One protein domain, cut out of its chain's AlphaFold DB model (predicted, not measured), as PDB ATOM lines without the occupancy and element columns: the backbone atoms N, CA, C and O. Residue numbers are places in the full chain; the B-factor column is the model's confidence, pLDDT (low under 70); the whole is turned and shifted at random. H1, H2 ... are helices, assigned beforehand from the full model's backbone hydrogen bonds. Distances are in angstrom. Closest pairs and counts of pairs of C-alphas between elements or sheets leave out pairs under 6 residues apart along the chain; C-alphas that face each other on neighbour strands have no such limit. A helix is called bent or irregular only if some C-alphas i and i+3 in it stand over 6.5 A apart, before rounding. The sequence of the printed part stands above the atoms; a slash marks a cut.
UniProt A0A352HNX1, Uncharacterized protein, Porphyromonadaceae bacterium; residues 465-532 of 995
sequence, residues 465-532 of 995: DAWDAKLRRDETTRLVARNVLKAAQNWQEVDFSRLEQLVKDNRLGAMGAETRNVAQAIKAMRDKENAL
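Overview. This is residues 465 to 532 of the 995 residues of an uncharacterized protein of Porphyromonadaceae bacterium (UniProt A0A352HNX1). Two long helices, H1 and H3, run the same way and cross at 44 degrees, and the short helix H2 packs on both, covering one side of the crossing. The free beginning of H1, residues 465 to 473, sticks out at one end and residues 527 to 532 at the other, and these two arms lengthen a compact body. The printed part has 68 residues with three named helices, in the order H1, H2, H3, and no named strand; the class is all helix. It is only just loose, close to compact, with a radius of gyration of the C-alphas of 13.3 A, and spans 45 by 24 by 16 A.

Arrangement. H1, residues 465 to 488, touches H3, residues 508 to 530, at a steep tilt of 44 degrees; the closest C-alphas, those of Ala 481 and Thr 515, are 5.5 A apart. With residues 478 to 485 alone, H1 touches H2, residues 497 to 504; the closest C-alphas, those of Leu 485 and Glu 500, are 7.1 A apart. These two form a helical hairpin, opposite ways at a steep tilt of 38 degrees. H2 and H3 form another, opposite ways at a steep tilt of 41 degrees; H3 touches H2 with residues 508 to 518 alone, and the closest C-alphas, those of Leu 502 and Met 511, are 5.8 A apart. The helix packing is mostly crossed, with no touching pair at a shallow tilt. Every O i to N i+4 pair is within hydrogen-bond range in H1 and H2, and 17 of 19 are in H3.

Along the chain. H1 begins at C-alpha 465 (-11.100, 12.013, -102.424) and is 31.5 A long. H2 is 10.7 A long. H3, 32.4 A long, ends at C-alpha 530 (-19.192, -19.710, -80.172); it is only just irregular, with C-alphas 509 and 512 6.9 A apart.

Size, cuts and confidence. The two C-alphas farthest apart, those of Trp 467 and Leu 532, are 45.1 A apart. The printed part has no cut; the link from H1 to H2 is short and that from H2 to H3 tight. The mean pLDDT of the printed part is 84.7, and residues 465 to 468 are under 70.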
ATOM      1  N   ASP A 465     -11.374  13.032-103.429       63.50
ATOM      2  CA  ASP A 465     -11.100  12.013-102.424       63.50
ATOM      3  C   ASP A 465     -11.838  12.233-101.112       63.50
ATOM      4  O   ASP A 465     -12.249  11.236-100.549       63.50
ATOM      5  N   ALA A 466     -12.033  13.459-100.605       63.59
ATOM      6  CA  ALA A 466     -12.806  13.718 -99.383       63.59
ATOM      7  C   ALA A 466     -14.322  13.732 -99.617       63.59
ATOM      8  O   ALA A 466     -15.067  13.318 -98.729       63.59
ATOM      9  N   TRP A 467     -14.780  14.205-100.777       63.81
ATOM     10  CA  TRP A 467     -16.177  14.196-101.202       63.81
ATOM     11  C   TRP A 467     -16.596  12.798-101.629       63.81
ATOM     12  O   TRP A 467     -17.549  12.283-101.087       63.81
ATOM     13  N   ASP A 468     -15.825  12.138-102.474       68.81
ATOM     14  CA  ASP A 468     -15.823  10.716-102.766       68.81
ATOM     15  C   ASP A 468     -15.564   9.905-101.508       68.81
ATOM     16  O   ASP A 468     -16.158   8.862-101.375       68.81
ATOM     17  N   ALA A 469     -14.743  10.313-100.533       70.75
ATOM     18  CA  ALA A 469     -14.679   9.606 -99.243       70.75
ATOM     19  C   ALA A 469     -15.940   9.843 -98.429       70.75
ATOM     20  O   ALA A 469     -16.313   8.965 -97.673       70.75
ATOM     21  N   LYS A 470     -16.612  10.991 -98.552       77.31
ATOM     22  CA  LYS A 470     -17.904  11.228 -97.907       77.31
ATOM     23  C   LYS A 470     -19.004  10.421 -98.591       77.31
ATOM     24  O   LYS A 470     -19.706   9.716 -97.896       77.31
ATOM     25  N   LEU A 471     -19.102  10.449 -99.917       73.56
ATOM     26  CA  LEU A 471     -19.999   9.629-100.718       73.56
ATOM     27  C   LEU A 471     -19.701   8.154-100.490       73.56
ATOM     28  O   LEU A 471     -20.625   7.423-100.186       73.56
ATOM     29  N   ARG A 472     -18.428   7.737-100.495       76.81
ATOM     30  CA  ARG A 472     -18.001   6.385-100.113       76.81
ATOM     31  C   ARG A 472     -18.337   6.092 -98.663       76.81
ATOM     32  O   ARG A 472     -18.734   4.976 -98.408       76.81
ATOM     33  N   ARG A 473     -18.231   7.023 -97.708       78.31
ATOM     34  CA  ARG A 473     -18.642   6.809 -96.304       78.31
ATOM     35  C   ARG A 473     -20.154   6.698 -96.161       78.31
ATOM     36  O   ARG A 473     -20.605   5.848 -95.409       78.31
ATOM     37  N   ASP A 474     -20.929   7.508 -96.867       81.50
ATOM     38  CA  ASP A 474     -22.392   7.504 -96.841       81.50
ATOM     39  C   ASP A 474     -22.918   6.261 -97.571       81.50
ATOM     40  O   ASP A 474     -23.815   5.577 -97.091       81.50
ATOM     41  N   GLU A 475     -22.319   5.914 -98.706       80.75
ATOM     42  CA  GLU A 475     -22.541   4.667 -99.433       80.75
ATOM     43  C   GLU A 475     -22.080   3.466 -98.615       80.75
ATOM     44  O   GLU A 475     -22.819   2.498 -98.549       80.75
ATOM     45  N   THR A 476     -20.949   3.543 -97.912       84.31
ATOM     46  CA  THR A 476     -20.500   2.519 -96.956       84.31
ATOM     47  C   THR A 476     -21.473   2.432 -95.797       84.31
ATOM     48  O   THR A 476     -21.798   1.339 -95.387       84.31
ATOM     49  N   THR A 477     -22.011   3.537 -95.290       81.38
ATOM     50  CA  THR A 477     -23.012   3.515 -94.213       81.38
ATOM     51  C   THR A 477     -24.283   2.825 -94.699       81.38
ATOM     52  O   THR A 477     -24.782   1.937 -94.019       81.38
ATOM     53  N   ARG A 478     -24.752   3.134 -95.916       84.88
ATOM     54  CA  ARG A 478     -25.884   2.436 -96.552       84.88
ATOM     55  C   ARG A 478     -25.571   0.979 -96.866       84.88
ATOM     56  O   ARG A 478     -26.440   0.127 -96.751       84.88
ATOM     57  N   LEU A 479     -24.361   0.680 -97.319       86.19
ATOM     58  CA  LEU A 479     -23.916  -0.662 -97.670       86.19
ATOM     59  C   LEU A 479     -23.768  -1.509 -96.414       86.19
ATOM     60  O   LEU A 479     -24.263  -2.619 -96.395       86.19
ATOM     61  N   VAL A 480     -23.154  -0.985 -95.359       85.69
ATOM     62  CA  VAL A 480     -23.021  -1.637 -94.056       85.69
ATOM     63  C   VAL A 480     -24.398  -1.811 -93.435       85.69
ATOM     64  O   VAL A 480     -24.687  -2.912 -93.005       85.69
ATOM     65  N   ALA A 481     -25.281  -0.810 -93.466       87.19
ATOM     66  CA  ALA A 481     -26.662  -0.969 -93.008       87.19
ATOM     67  C   ALA A 481     -27.399  -2.068 -93.792       87.19
ATOM     68  O   ALA A 481     -27.976  -2.963 -93.186       87.19
ATOM     69  N   ARG A 482     -27.309  -2.076 -95.131       89.06
ATOM     70  CA  ARG A 482     -27.887  -3.138 -95.980       89.06
ATOM     71  C   ARG A 482     -27.249  -4.507 -95.741       89.06
ATOM     72  O   ARG A 482     -27.952  -5.507 -95.739       89.06
ATOM     73  N   ASN A 483     -25.940  -4.566 -95.526       90.00
ATOM     74  CA  ASN A 483     -25.212  -5.801 -95.250       90.00
ATOM     75  C   ASN A 483     -25.536  -6.330 -93.857       90.00
ATOM     76  O   ASN A 483     -25.641  -7.536 -93.692       90.00
ATOM     77  N   VAL A 484     -25.699  -5.448 -92.870       88.69
ATOM     78  CA  VAL A 484     -26.132  -5.799 -91.516       88.69
ATOM     79  C   VAL A 484     -27.584  -6.252 -91.541       88.69
ATOM     80  O   VAL A 484     -27.864  -7.262 -90.919       88.69
ATOM     81  N   LEU A 485     -28.474  -5.617 -92.315       89.19
ATOM     82  CA  LEU A 485     -29.838  -6.112 -92.545       89.19
ATOM     83  C   LEU A 485     -29.830  -7.499 -93.193       89.19
ATOM     84  O   LEU A 485     -30.440  -8.428 -92.679       89.19
ATOM     85  N   LYS A 486     -29.070  -7.673 -94.278       89.62
ATOM     86  CA  LYS A 486     -28.911  -8.971 -94.943       89.62
ATOM     87  C   LYS A 486     -28.302 -10.023 -94.015       89.62
ATOM     88  O   LYS A 486     -28.666 -11.188 -94.079       89.62
ATOM     89  N   ALA A 487     -27.353  -9.631 -93.170       85.31
ATOM     90  CA  ALA A 487     -26.776 -10.523 -92.180       85.31
ATOM     91  C   ALA A 487     -27.817 -10.886 -91.125       85.31
ATOM     92  O   ALA A 487     -27.946 -12.066 -90.842       85.31
ATOM     93  N   ALA A 488     -28.557  -9.906 -90.597       86.69
ATOM     94  CA  ALA A 488     -29.599 -10.071 -89.585       86.69
ATOM     95  C   ALA A 488     -30.706 -11.027 -90.044       86.69
ATOM     96  O   ALA A 488     -31.175 -11.813 -89.237       86.69
ATOM     97  N   GLN A 489     -31.032 -11.055 -91.341       85.56
ATOM     98  CA  GLN A 489     -31.965 -12.031 -91.924       85.56
ATOM     99  C   GLN A 489     -31.554 -13.497 -91.699       85.56
ATOM    100  O   GLN A 489     -32.411 -14.371 -91.701       85.56
ATOM    101  N   ASN A 490     -30.265 -13.776 -91.479       82.62
ATOM    102  CA  ASN A 490     -29.771 -15.122 -91.164       82.62
ATOM    103  C   ASN A 490     -29.841 -15.456 -89.663       82.62
ATOM    104  O   ASN A 490     -29.401 -16.528 -89.258       82.62
ATOM    105  N   TRP A 491     -30.330 -14.537 -88.831       82.12
ATOM    106  CA  TRP A 491     -30.434 -14.703 -87.385       82.12
ATOM    107  C   TRP A 491     -31.897 -14.581 -86.980       82.12
ATOM    108  O   TRP A 491     -32.404 -13.482 -86.779       82.12
ATOM    109  N   GLN A 492     -32.552 -15.731 -86.833       79.88
ATOM    110  CA  GLN A 492     -33.970 -15.841 -86.479       79.88
ATOM    111  C   GLN A 492     -34.361 -15.023 -85.234       79.88
ATOM    112  O   GLN A 492     -35.484 -14.536 -85.157       79.88
ATOM    113  N   GLU A 493     -33.458 -14.877 -84.260       83.62
ATOM    114  CA  GLU A 493     -33.751 -14.237 -82.969       83.62
ATOM    115  C   GLU A 493     -33.271 -12.764 -82.875       83.62
ATOM    116  O   GLU A 493     -33.234 -12.202 -81.781       83.62
ATOM    117  N   VAL A 494     -32.874 -12.118 -83.985       88.38
ATOM    118  CA  VAL A 494     -32.435 -10.701 -84.004       88.38
ATOM    119  C   VAL A 494     -33.522  -9.791 -84.583       88.38
ATOM    120  O   VAL A 494     -33.893  -9.937 -85.743       88.38
ATOM    121  N   ASP A 495     -33.964  -8.788 -83.817       87.81
ATOM    122  CA  ASP A 495     -34.851  -7.722 -84.310       87.81
ATOM    123  C   ASP A 495     -34.063  -6.650 -85.088       87.81
ATOM    124  O   ASP A 495     -33.048  -6.124 -84.622       87.81
ATOM    125  N   PHE A 496     -34.539  -6.319 -86.288       92.06
ATOM    126  CA  PHE A 496     -33.949  -5.318 -87.176       92.06
ATOM    127  C   PHE A 496     -34.974  -4.357 -87.809       92.06
ATOM    128  O   PHE A 496     -34.597  -3.553 -88.671       92.06
ATOM    129  N   SER A 497     -36.245  -4.372 -87.387       91.50
ATOM    130  CA  SER A 497     -37.327  -3.603 -88.031       91.50
ATOM    131  C   SER A 497     -37.071  -2.089 -88.048       91.50
ATOM    132  O   SER A 497     -37.355  -1.399 -89.031       91.50
ATOM    133  N   ARG A 498     -36.450  -1.543 -86.995       90.12
ATOM    134  CA  ARG A 498     -36.094  -0.114 -86.925       90.12
ATOM    135  C   ARG A 498     -35.006   0.280 -87.927       90.12
ATOM    136  O   ARG A 498     -35.068   1.366 -88.509       90.12
ATOM    137  N   LEU A 499     -34.014  -0.584 -88.143       90.69
ATOM    138  CA  LEU A 499     -32.952  -0.353 -89.123       90.69
ATOM    139  C   LEU A 499     -33.502  -0.408 -90.554       90.69
ATOM    140  O   LEU A 499     -33.115   0.413 -91.387       90.69
ATOM    141  N   GLU A 500     -34.431  -1.326 -90.824       91.00
ATOM    142  CA  GLU A 500     -35.112  -1.450 -92.115       91.00
ATOM    143  C   GLU A 500     -35.862  -0.161 -92.481       91.00
ATOM    144  O   GLU A 500     -35.666   0.391 -93.570       91.00
ATOM    145  N   GLN A 501     -36.622   0.393 -91.533       89.12
ATOM    146  CA  GLN A 501     -37.337   1.654 -91.723       89.12
ATOM    147  C   GLN A 501     -36.381   2.835 -91.983       89.12
ATOM    148  O   GLN A 501     -36.604   3.635 -92.892       89.12
ATOM    149  N   LEU A 502     -35.262   2.927 -91.252       89.81
ATOM    150  CA  LEU A 502     -34.261   3.987 -91.459       89.81
ATOM    151  C   LEU A 502     -33.571   3.909 -92.830       89.81
ATOM    152  O   LEU A 502     -33.203   4.950 -93.389       89.81
ATOM    153  N   VAL A 503     -33.387   2.699 -93.367       87.31
ATOM    154  CA  VAL A 503     -32.866   2.472 -94.724       87.31
ATOM    155  C   VAL A 503     -33.900   2.871 -95.778       87.31
ATOM    156  O   VAL A 503     -33.525   3.553 -96.735       87.31
ATOM    157  N   LYS A 504     -35.181   2.532 -95.581       86.81
ATOM    158  CA  LYS A 504     -36.293   2.916 -96.470       86.81
ATOM    159  C   LYS A 504     -36.457   4.435 -96.574       86.81
ATOM    160  O   LYS A 504     -36.566   4.966 -97.675       86.81
ATOM    161  N   ASP A 505     -36.366   5.135 -95.445       85.00
ATOM    162  CA  ASP A 505     -36.527   6.593 -95.367       85.00
ATOM    163  C   ASP A 505     -35.224   7.367 -95.674       85.00
ATOM    164  O   ASP A 505     -35.190   8.598 -95.625       85.00
ATOM    165  N   ASN A 506     -34.121   6.663 -95.971       81.44
ATOM    166  CA  ASN A 506     -32.793   7.217 -96.283       81.44
ATOM    167  C   ASN A 506     -32.257   8.218 -95.227       81.44
ATOM    168  O   ASN A 506     -31.575   9.199 -95.549       81.44
ATOM    169  N   ARG A 507     -32.529   7.974 -93.936       83.56
ATOM    170  CA  ARG A 507     -32.161   8.870 -92.820       83.56
ATOM    171  C   ARG A 507     -30.757   8.581 -92.268       83.56
ATOM    172  O   ARG A 507     -30.598   7.992 -91.199       83.56
ATOM    173  N   LEU A 508     -29.721   9.051 -92.969       80.19
ATOM    174  CA  LEU A 508     -28.303   8.781 -92.649       80.19
ATOM    175  C   LEU A 508     -27.876   9.115 -91.205       80.19
ATOM    176  O   LEU A 508     -27.084   8.375 -90.626       80.19
ATOM    177  N   GLY A 509     -28.396  10.198 -90.614       78.62
ATOM    178  CA  GLY A 509     -27.971  10.663 -89.285       78.62
ATOM    179  C   GLY A 509     -28.243   9.672 -88.146       78.62
ATOM    180  O   GLY A 509     -27.446   9.579 -87.219       78.62
ATOM    181  N   ALA A 510     -29.328   8.895 -88.236       83.19
ATOM    182  CA  ALA A 510     -29.694   7.880 -87.240       83.19
ATOM    183  C   ALA A 510     -29.300   6.450 -87.664       83.19
ATOM    184  O   ALA A 510     -29.119   5.579 -86.814       83.19
ATOM    185  N   MET A 511     -29.113   6.213 -88.968       88.88
ATOM    186  CA  MET A 511     -28.836   4.892 -89.549       88.88
ATOM    187  C   MET A 511     -27.577   4.234 -88.973       88.88
ATOM    188  O   MET A 511     -27.592   3.049 -88.651       88.88
ATOM    189  N   GLY A 512     -26.489   4.992 -88.805       86.38
ATOM    190  CA  GLY A 512     -25.224   4.443 -88.306       86.38
ATOM    191  C   GLY A 512     -25.285   3.960 -86.853       86.38
ATOM    192  O   GLY A 512     -24.623   2.984 -86.508       86.38
ATOM    193  N   ALA A 513     -26.081   4.614 -86.001       85.94
ATOM    194  CA  ALA A 513     -26.264   4.192 -84.613       85.94
ATOM    195  C   ALA A 513     -27.081   2.896 -84.537       85.94
ATOM    196  O   ALA A 513     -26.634   1.936 -83.916       85.94
ATOM    197  N   GLU A 514     -28.201   2.833 -85.257       89.31
ATOM    198  CA  GLU A 514     -29.055   1.643 -85.281       89.31
ATOM    199  C   GLU A 514     -28.352   0.434 -85.921       89.31
ATOM    200  O   GLU A 514     -28.447  -0.686 -85.429       89.31
ATOM    201  N   THR A 515     -27.539   0.671 -86.959       89.75
ATOM    202  CA  THR A 515     -26.696  -0.367 -87.578       89.75
ATOM    203  C   THR A 515     -25.756  -1.016 -86.558       89.75
ATOM    204  O   THR A 515     -25.536  -2.225 -86.605       89.75
ATOM    205  N   ARG A 516     -25.206  -0.237 -85.611       90.00
ATOM    206  CA  ARG A 516     -24.352  -0.773 -84.538       90.00
ATOM    207  C   ARG A 516     -25.144  -1.594 -83.528       90.00
ATOM    208  O   ARG A 516     -24.630  -2.620 -83.099       90.00
ATOM    209  N   ASN A 517     -26.362  -1.184 -83.187       89.44
ATOM    210  CA  ASN A 517     -27.218  -1.920 -82.254       89.44
ATOM    211  C   ASN A 517     -27.562  -3.312 -82.805       89.44
ATOM    212  O   ASN A 517     -27.308  -4.317 -82.144       89.44
ATOM    213  N   VAL A 518     -28.024  -3.389 -84.059       90.50
ATOM    214  CA  VAL A 518     -28.310  -4.673 -84.725       90.50
ATOM    215  C   VAL A 518     -27.037  -5.515 -84.861       90.50
ATOM    216  O   VAL A 518     -27.046  -6.714 -84.592       90.50
ATOM    217  N   ALA A 519     -25.899  -4.900 -85.200       88.88
ATOM    218  CA  ALA A 519     -24.621  -5.610 -85.254       88.88
ATOM    219  C   ALA A 519     -24.176  -6.158 -83.882       88.88
ATOM    220  O   ALA A 519     -23.598  -7.243 -83.821       88.88
ATOM    221  N   GLN A 520     -24.444  -5.443 -82.785       88.94
ATOM    222  CA  GLN A 520     -24.192  -5.924 -81.424       88.94
ATOM    223  C   GLN A 520     -25.114  -7.086 -81.051       88.94
ATOM    224  O   GLN A 520     -24.636  -8.049 -80.458       88.94
ATOM    225  N   ALA A 521     -26.387  -7.048 -81.451       87.31
ATOM    226  CA  ALA A 521     -27.305  -8.172 -81.270       87.31
ATOM    227  C   ALA A 521     -26.819  -9.418 -82.033       87.31
ATOM    228  O   ALA A 521     -26.675 -10.486 -81.441       87.31
ATOM    229  N   ILE A 522     -26.426  -9.269 -83.306       88.75
ATOM    230  CA  ILE A 522     -25.788 -10.344 -84.088       88.75
ATOM    231  C   ILE A 522     -24.526 -10.857 -83.382       88.75
ATOM    232  O   ILE A 522     -24.295 -12.063 -83.322       88.75
ATOM    233  N   LYS A 523     -23.693  -9.962 -82.836       90.25
ATOM    234  CA  LYS A 523     -22.493 -10.351 -82.082       90.25
ATOM    235  C   LYS A 523     -22.852 -11.173 -80.845       90.25
ATOM    236  O   LYS A 523     -22.223 -12.199 -80.631       90.25
ATOM    237  N   ALA A 524     -23.854 -10.772 -80.069       87.62
ATOM    238  CA  ALA A 524     -24.292 -11.529 -78.899       87.62
ATOM    239  C   ALA A 524     -24.758 -12.944 -79.283       87.62
ATOM    240  O   ALA A 524     -24.410 -13.913 -78.610       87.62
ATOM    241  N   MET A 525     -25.471 -13.082 -80.404       87.00
ATOM    242  CA  MET A 525     -25.869 -14.390 -80.929       87.00
ATOM    243  C   MET A 525     -24.664 -15.218 -81.389       87.00
ATOM    244  O   MET A 525     -24.571 -16.395 -81.060       87.00
ATOM    245  N   ARG A 526     -23.687 -14.601 -82.064       87.19
ATOM    246  CA  ARG A 526     -22.412 -15.252 -82.416       87.19
ATOM    247  C   ARG A 526     -21.627 -15.702 -81.194       87.19
ATOM    248  O   ARG A 526     -21.023 -16.765 -81.235       87.19
ATOM    249  N   ASP A 527     -21.603 -14.902 -80.134       87.31
ATOM    250  CA  ASP A 527     -20.896 -15.229 -78.896       87.31
ATOM    251  C   ASP A 527     -21.541 -16.453 -78.226       87.31
ATOM    252  O   ASP A 527     -20.834 -17.369 -77.806       87.31
ATOM    253  N   LYS A 528     -22.879 -16.531 -78.230       87.25
ATOM    254  CA  LYS A 528     -23.609 -17.728 -77.792       87.25
ATOM    255  C   LYS A 528     -23.346 -18.936 -78.694       87.25
ATOM    256  O   LYS A 528     -23.084 -20.011 -78.175       87.25
ATOM    257  N   GLU A 529     -23.346 -18.779 -80.020       88.06
ATOM    258  CA  GLU A 529     -22.959 -19.869 -80.929       88.06
ATOM    259  C   GLU A 529     -21.529 -20.345 -80.662       88.06
ATOM    260  O   GLU A 529     -21.269 -21.543 -80.635       88.06
ATOM    261  N   ASN A 530     -20.594 -19.412 -80.453       87.00
ATOM    262  CA  ASN A 530     -19.192 -19.710 -80.172       87.00
ATOM    263  C   ASN A 530     -19.029 -20.551 -78.905       87.00
ATOM    264  O   ASN A 530     -18.183 -21.442 -78.898       87.00
ATOM    265  N   ALA A 531     -19.850 -20.315 -77.879       88.25
ATOM    266  CA  ALA A 531     -19.838 -21.098 -76.645       88.25
ATOM    267  C   ALA A 531     -20.209 -22.581 -76.850       88.25
ATOM    268  O   ALA A 531     -19.944 -23.391 -75.966       88.25
ATOM    269  N   LEU A 532     -20.798 -22.932 -78.000       90.62
ATOM    270  CA  LEU A 532     -21.219 -24.295 -78.340       90.62
ATOM    271  C   LEU A 532     -20.266 -25.000 -79.325       90.62
ATOM    272  O   LEU A 532     -20.395 -26.204 -79.556       90.62
TER     273      LEU A 532